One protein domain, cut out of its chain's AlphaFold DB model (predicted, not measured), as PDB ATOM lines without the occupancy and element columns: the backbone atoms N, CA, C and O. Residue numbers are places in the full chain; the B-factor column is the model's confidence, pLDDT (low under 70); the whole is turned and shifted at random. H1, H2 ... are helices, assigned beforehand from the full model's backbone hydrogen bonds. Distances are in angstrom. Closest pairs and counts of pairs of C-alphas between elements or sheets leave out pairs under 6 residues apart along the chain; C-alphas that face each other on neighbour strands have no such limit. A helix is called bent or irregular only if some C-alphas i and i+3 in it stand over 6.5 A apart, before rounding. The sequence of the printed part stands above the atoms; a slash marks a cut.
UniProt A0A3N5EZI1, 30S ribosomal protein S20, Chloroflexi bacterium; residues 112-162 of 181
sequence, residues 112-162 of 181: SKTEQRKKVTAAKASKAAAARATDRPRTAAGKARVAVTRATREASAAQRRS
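Overview. This is residues 112 to 162 of the 181 residues of the protein "30S ribosomal protein S20" of Chloroflexi bacterium (UniProt A0A3N5EZI1). Two long helices of equal residue count, H1 and H2, form the arms of a wide, open V, with the five-residue link, residues 135 to 139, at its corner. The arms do not pack on each other, and the space between them is empty. The printed part has 51 residues with two named helices, H1 then H2, and no named strand; its class is all helix. It is extended, with a radius of gyration of the C-alphas of 18.2 A, and flat, spanning 51 by 33 by 7 A.

Along the chain. H1 is residues 112 to 134, 33.5 A from first to last C-alpha. It begins at C-alpha 112 at (9.193, 8.082, 64.825) and ends at C-alpha 134 at (25.318, 13.458, 35.985). H2 is residues 140 to 162, 33.2 A long in the same measure, from C-alpha 140 at (33.733, 24.412, 28.531) to C-alpha 162 at (14.753, 50.687, 35.607). Neither helix is bent or irregular.

Arrangement. H1 and H2 are apart, with no C-alpha of the one within 8 A of the other. A tight link of 5 residues joins them. Residues 112 to 136, of which 112 to 134 belong to H1, stand free. Residues 138 to 144, of which 140 to 144 belong to H2, and residues 147 to 162 of H2 also stand free. In H2 every O i to N i+4 pair is within hydrogen-bond range; in H1, 18 of 19 are.

Size, cuts and confidence. The two C-alphas farthest apart are those of Ser 112 and Ser 162, at 52.0 A. The printed part has no cut and no long link. The mean pLDDT of the printed part is 73.9. Confidence is low, under 70, at residues 129 to 142 and at residue 144.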
ATOM      1  N   SER A 112       8.924   9.046  65.905       75.12
ATOM      2  CA  SER A 112       9.193   8.082  64.825       75.12
ATOM      3  C   SER A 112       8.769   8.597  63.440       75.12
ATOM      4  O   SER A 112       9.443   8.345  62.445       75.12
ATOM      5  N   LYS A 113       7.691   9.392  63.352       76.50
ATOM      6  CA  LYS A 113       7.243  10.027  62.097       76.50
ATOM      7  C   LYS A 113       8.192  11.139  61.640       76.50
ATOM      8  O   LYS A 113       8.397  11.313  60.439       76.50
ATOM      9  N   THR A 114       8.769  11.890  62.576       79.75
ATOM     10  CA  THR A 114       9.734  12.959  62.281       79.75
ATOM     11  C   THR A 114      11.066  12.376  61.829       79.75
ATOM     12  O   THR A 114      11.610  12.820  60.821       79.75
ATOM     13  N   GLU A 115      11.544  11.323  62.493       81.19
ATOM     14  CA  GLU A 115      12.727  10.567  62.067       81.19
ATOM     15  C   GLU A 115      12.536   9.924  60.693       81.19
ATOM     16  O   GLU A 115      13.405  10.039  59.831       81.19
ATOM     17  N   GLN A 116      11.372   9.320  60.435       78.88
ATOM     18  CA  GLN A 116      11.031   8.777  59.117       78.88
ATOM     19  C   GLN A 116      11.035   9.867  58.036       78.88
ATOM     20  O   GLN A 116      11.602   9.660  56.965       78.88
ATOM     21  N   ARG A 117      10.473  11.056  58.310       83.19
ATOM     22  CA  ARG A 117      10.529  12.194  57.373       83.19
ATOM     23  C   ARG A 117      11.962  12.671  57.144       83.19
ATOM     24  O   ARG A 117      12.310  12.878  55.989       83.19
ATOM     25  N   LYS A 118      12.788  12.777  58.193       85.94
ATOM     26  CA  LYS A 118      14.214  13.127  58.079       85.94
ATOM     27  C   LYS A 118      14.974  12.122  57.207       85.94
ATOM     28  O   LYS A 118      15.702  12.539  56.310       85.94
ATOM     29  N   LYS A 119      14.750  10.816  57.399       86.19
ATOM     30  CA  LYS A 119      15.343   9.753  56.566       86.19
ATOM     31  C   LYS A 119      14.924   9.872  55.098       86.19
ATOM     32  O   LYS A 119      15.774   9.800  54.218       86.19
ATOM     33  N   VAL A 120      13.644  10.129  54.821       87.88
ATOM     34  CA  VAL A 120      13.145  10.303  53.443       87.88
ATOM     35  C   VAL A 120      13.683  11.586  52.800       87.88
ATOM     36  O   VAL A 120      14.056  11.566  51.629       87.88
ATOM     37  N   THR A 121      13.775  12.698  53.537       85.31
ATOM     38  CA  THR A 121      14.372  13.937  53.013       85.31
ATOM     39  C   THR A 121      15.870  13.789  52.772       85.31
ATOM     40  O   THR A 121      16.354  14.282  51.759       85.31
ATOM     41  N   ALA A 122      16.586  13.064  53.636       83.50
ATOM     42  CA  ALA A 122      18.001  12.753  53.449       83.50
ATOM     43  C   ALA A 122      18.220  11.855  52.219       83.50
ATOM     44  O   ALA A 122      19.063  12.162  51.384       83.50
ATOM     45  N   ALA A 123      17.393  10.817  52.041       84.94
ATOM     46  CA  ALA A 123      17.426   9.954  50.859       84.94
ATOM     47  C   ALA A 123      17.054  10.702  49.563       84.94
ATOM     48  O   ALA A 123      17.619  10.457  48.499       84.94
ATOM     49  N   LYS A 124      16.115  11.656  49.633       83.06
ATOM     50  CA  LYS A 124      15.763  12.513  48.492       83.06
ATOM     51  C   LYS A 124      16.877  13.512  48.165       83.06
ATOM     52  O   LYS A 124      17.118  13.772  46.988       83.06
ATOM     53  N   ALA A 125      17.570  14.036  49.174       80.62
ATOM     54  CA  ALA A 125      18.714  14.926  48.998       80.62
ATOM     55  C   ALA A 125      19.922  14.194  48.393       80.62
ATOM     56  O   ALA A 125      20.516  14.711  47.450       80.62
ATOM     57  N   SER A 126      20.238  12.977  48.848       81.00
ATOM     58  CA  SER A 126      21.327  12.175  48.272       81.00
ATOM     59  C   SER A 126      21.030  11.756  46.829       81.00
ATOM     60  O   SER A 126      21.893  11.887  45.963       81.00
ATOM     61  N   LYS A 127      19.783  11.373  46.522       79.12
ATOM     62  CA  LYS A 127      19.350  11.083  45.146       79.12
ATOM     63  C   LYS A 127      19.404  12.320  44.237       79.12
ATOM     64  O   LYS A 127      19.810  12.216  43.083       79.12
ATOM     65  N   ALA A 128      19.039  13.498  44.748       72.94
ATOM     66  CA  ALA A 128      19.146  14.755  44.004       72.94
ATOM     67  C   ALA A 128      20.605  15.206  43.802       72.94
ATOM     68  O   ALA A 128      20.928  15.765  42.756       72.94
ATOM     69  N   ALA A 129      21.492  14.953  44.769       67.25
ATOM     70  CA  ALA A 129      22.926  15.203  44.633       67.25
ATOM     71  C   ALA A 129      23.559  14.286  43.571       67.25
ATOM     72  O   ALA A 129      24.314  14.770  42.729       67.25
ATOM     73  N   ALA A 130      23.177  13.004  43.545       67.00
ATOM     74  CA  ALA A 130      23.603  12.057  42.515       67.00
ATOM     75  C   ALA A 130      23.125  12.470  41.109       67.00
ATOM     76  O   ALA A 130      23.914  12.464  40.170       67.00
ATOM     77  N   ALA A 131      21.877  12.935  40.969       65.06
ATOM     78  CA  ALA A 131      21.348  13.428  39.691       65.06
ATOM     79  C   ALA A 131      22.027  14.730  39.208       65.06
ATOM     80  O   ALA A 131      22.258  14.918  38.016       65.06
ATOM     81  N   ARG A 132      22.412  15.631  40.124       62.19
ATOM     82  CA  ARG A 132      23.175  16.852  39.786       62.19
ATOM     83  C   ARG A 132      24.620  16.562  39.364       62.19
ATOM     84  O   ARG A 132      25.230  17.403  38.708       62.19
ATOM     85  N   ALA A 133      25.170  15.407  39.739       59.91
ATOM     86  CA  ALA A 133      26.512  14.986  39.339       59.91
ATOM     87  C   ALA A 133      26.568  14.465  37.891       59.91
ATOM     88  O   ALA A 133      27.631  14.540  37.270       59.91
ATOM     89  N   THR A 134      25.441  13.988  37.352       61.75
ATOM     90  CA  THR A 134      25.318  13.458  35.985       61.75
ATOM     91  C   THR A 134      24.819  14.490  34.966       61.75
ATOM     92  O   THR A 134      25.088  14.326  33.786       61.75
ATOM     93  N   ASP A 135      24.159  15.572  35.403       53.12
ATOM     94  CA  ASP A 135      23.508  16.566  34.518       53.12
ATOM     95  C   ASP A 135      24.212  17.945  34.470       53.12
ATOM     96  O   ASP A 135      23.690  18.935  33.959       53.12
ATOM     97  N   ARG A 136      25.425  18.068  35.029       56.88
ATOM     98  CA  ARG A 136      26.202  19.318  34.946       56.88
ATOM     99  C   ARG A 136      27.071  19.287  33.688       56.88
ATOM    100  O   ARG A 136      27.942  18.419  33.615       56.88
ATOM    101  N   PRO A 137      26.938  20.229  32.732       57.25
ATOM    102  CA  PRO A 137      27.805  20.236  31.565       57.25
ATOM    103  C   PRO A 137      29.240  20.539  32.012       57.25
ATOM    104  O   PRO A 137      29.593  21.670  32.353       57.25
ATOM    105  N   ARG A 138      30.069  19.493  32.073       57.09
ATOM    106  CA  ARG A 138      31.491  19.589  32.429       57.09
ATOM    107  C   ARG A 138      32.339  20.151  31.287       57.09
ATOM    108  O   ARG A 138      33.465  20.568  31.538       57.09
ATOM    109  N   THR A 139      31.802  20.229  30.070       66.25
ATOM    110  CA  THR A 139      32.498  20.799  28.914       66.25
ATOM    111  C   THR A 139      32.479  22.328  28.962       66.25
ATOM    112  O   THR A 139      31.474  22.951  29.321       66.25
ATOM    113  N   ALA A 140      33.599  22.955  28.589       60.34
ATOM    114  CA  ALA A 140      33.733  24.412  28.531       60.34
ATOM    115  C   ALA A 140      32.618  25.068  27.688       60.34
ATOM    116  O   ALA A 140      32.073  26.101  28.075       60.34
ATOM    117  N   ALA A 141      32.184  24.396  26.616       58.81
ATOM    118  CA  ALA A 141      31.079  24.822  25.761       58.81
ATOM    119  C   ALA A 141      29.731  24.924  26.501       58.81
ATOM    120  O   ALA A 141      28.969  25.867  26.288       58.81
ATOM    121  N   GLY A 142      29.424  23.988  27.403       63.25
ATOM    122  CA  GLY A 142      28.170  24.032  28.153       63.25
ATOM    123  C   GLY A 142      28.178  25.072  29.277       63.25
ATOM    124  O   GLY A 142      27.157  25.713  29.519       63.25
ATOM    125  N   LYS A 143      29.339  25.334  29.897       70.25
ATOM    126  CA  LYS A 143      29.502  26.463  30.833       70.25
ATOM    127  C   LYS A 143      29.303  27.807  30.130       70.25
ATOM    128  O   LYS A 143      28.611  28.665  30.670       70.25
ATOM    129  N   ALA A 144      29.834  27.956  28.915       69.44
ATOM    130  CA  ALA A 144      29.655  29.161  28.109       69.44
ATOM    131  C   ALA A 144      28.174  29.412  27.768       69.44
ATOM    132  O   ALA A 144      27.672  30.511  27.983       69.44
ATOM    133  N   ARG A 145      27.425  28.381  27.348       72.31
ATOM    134  CA  ARG A 145      25.979  28.509  27.059       72.31
ATOM    135  C   ARG A 145      25.153  28.910  28.290       72.31
ATOM    136  O   ARG A 145      24.249  29.743  28.194       72.31
ATOM    137  N   VAL A 146      25.470  28.362  29.465       74.81
ATOM    138  CA  VAL A 146      24.794  28.734  30.723       74.81
ATOM    139  C   VAL A 146      25.159  30.158  31.157       74.81
ATOM    140  O   VAL A 146      24.297  30.890  31.635       74.81
ATOM    141  N   ALA A 147      26.405  30.586  30.949       76.88
ATOM    142  CA  ALA A 147      26.819  31.961  31.221       76.88
ATOM    143  C   ALA A 147      26.070  32.969  30.334       76.88
ATOM    144  O   ALA A 147      25.545  33.955  30.846       76.88
ATOM    145  N   VAL A 148      25.920  32.678  29.036       80.69
ATOM    146  CA  VAL A 148      25.174  33.534  28.094       80.69
ATOM    147  C   VAL A 148      23.701  33.654  28.496       80.69
ATOM    148  O   VAL A 148      23.166  34.756  28.567       80.69
ATOM    149  N   THR A 149      23.044  32.541  28.835       80.38
ATOM    150  CA  THR A 149      21.628  32.557  29.261       80.38
ATOM    151  C   THR A 149      21.404  33.230  30.619       80.38
ATOM    152  O   THR A 149      20.336  33.790  30.873       80.38
ATOM    153  N   ARG A 150      22.406  33.212  31.504       81.06
ATOM    154  CA  ARG A 150      22.368  33.957  32.766       81.06
ATOM    155  C   ARG A 150      22.537  35.460  32.542       81.06
ATOM    156  O   ARG A 150      21.767  36.227  33.113       81.06
ATOM    157  N   ALA A 151      23.470  35.862  31.682       81.38
ATOM    158  CA  ALA A 151      23.711  37.263  31.353       81.38
ATOM    159  C   ALA A 151      22.480  37.921  30.704       81.38
ATOM    160  O   ALA A 151      22.090  39.021  31.093       81.38
ATOM    161  N   THR A 152      21.792  37.224  29.791       83.44
ATOM    162  CA  THR A 152      20.552  37.743  29.183       83.44
ATOM    163  C   THR A 152      19.425  37.891  30.207       83.44
ATOM    164  O   THR A 152      18.688  38.879  30.189       83.44
ATOM    165  N   ARG A 153      19.313  36.954  31.158       80.94
ATOM    166  CA  ARG A 153      18.331  37.042  32.247       80.94
ATOM    167  C   ARG A 153      18.636  38.208  33.192       80.94
ATOM    168  O   ARG A 153      17.708  38.916  33.577       80.94
ATOM    169  N   GLU A 154      19.899  38.439  33.537       78.62
ATOM    170  CA  GLU A 154      20.319  39.566  34.383       78.62
ATOM    171  C   GLU A 154      20.086  40.920  33.688       78.62
ATOM    172  O   GLU A 154      19.519  41.820  34.309       78.62
ATOM    173  N   ALA A 155      20.360  41.029  32.385       77.06
ATOM    174  CA  ALA A 155      20.031  42.217  31.593       77.06
ATOM    175  C   ALA A 155      18.514  42.494  31.562       77.06
ATOM    176  O   ALA A 155      18.070  43.613  31.811       77.06
ATOM    177  N   SER A 156      17.689  41.457  31.359       78.69
ATOM    178  CA  SER A 156      16.224  41.603  31.382       78.69
ATOM    179  C   SER A 156      15.666  41.971  32.768       78.69
ATOM    180  O   SER A 156      14.652  42.664  32.874       78.69
ATOM    181  N   ALA A 157      16.332  41.543  33.845       76.25
ATOM    182  CA  ALA A 157      15.978  41.910  35.213       76.25
ATOM    183  C   ALA A 157      16.383  43.355  35.545       76.25
ATOM    184  O   ALA A 157      15.636  44.037  36.246       76.25
ATOM    185  N   ALA A 158      17.514  43.836  35.020       76.12
ATOM    186  CA  ALA A 158      17.930  45.233  35.131       76.12
ATOM    187  C   ALA A 158      16.950  46.169  34.404       76.12
ATOM    188  O   ALA A 158      16.477  47.128  35.009       76.12
ATOM    189  N   GLN A 159      16.525  45.808  33.187       75.06
ATOM    190  CA  GLN A 159      15.514  46.551  32.418       75.06
ATOM    191  C   GLN A 159      14.179  46.686  33.175       75.06
ATOM    192  O   GLN A 159      13.508  47.710  33.124       75.06
ATOM    193  N   ARG A 160      13.776  45.641  33.914       73.62
ATOM    194  CA  ARG A 160      12.559  45.657  34.747       73.62
ATOM    195  C   ARG A 160      12.707  46.493  36.017       73.62
ATOM    196  O   ARG A 160      11.700  46.960  36.539       73.62
ATOM    197  N   ARG A 161      13.929  46.645  36.536       70.69
ATOM    198  CA  ARG A 161      14.215  47.500  37.696       70.69
ATOM    199  C   ARG A 161      14.235  48.975  37.305       70.69
ATOM    200  O   ARG A 161      13.691  49.769  38.056       70.69
ATOM    201  N   SER A 162      14.774  49.315  36.134       70.50
ATOM    202  CA  SER A 162      14.753  50.687  35.607       70.50
ATOM    203  C   SER A 162      13.375  51.120  35.094       70.50
ATOM    204  O   SER A 162      13.074  52.304  35.096       70.50
TER     205      SER A 162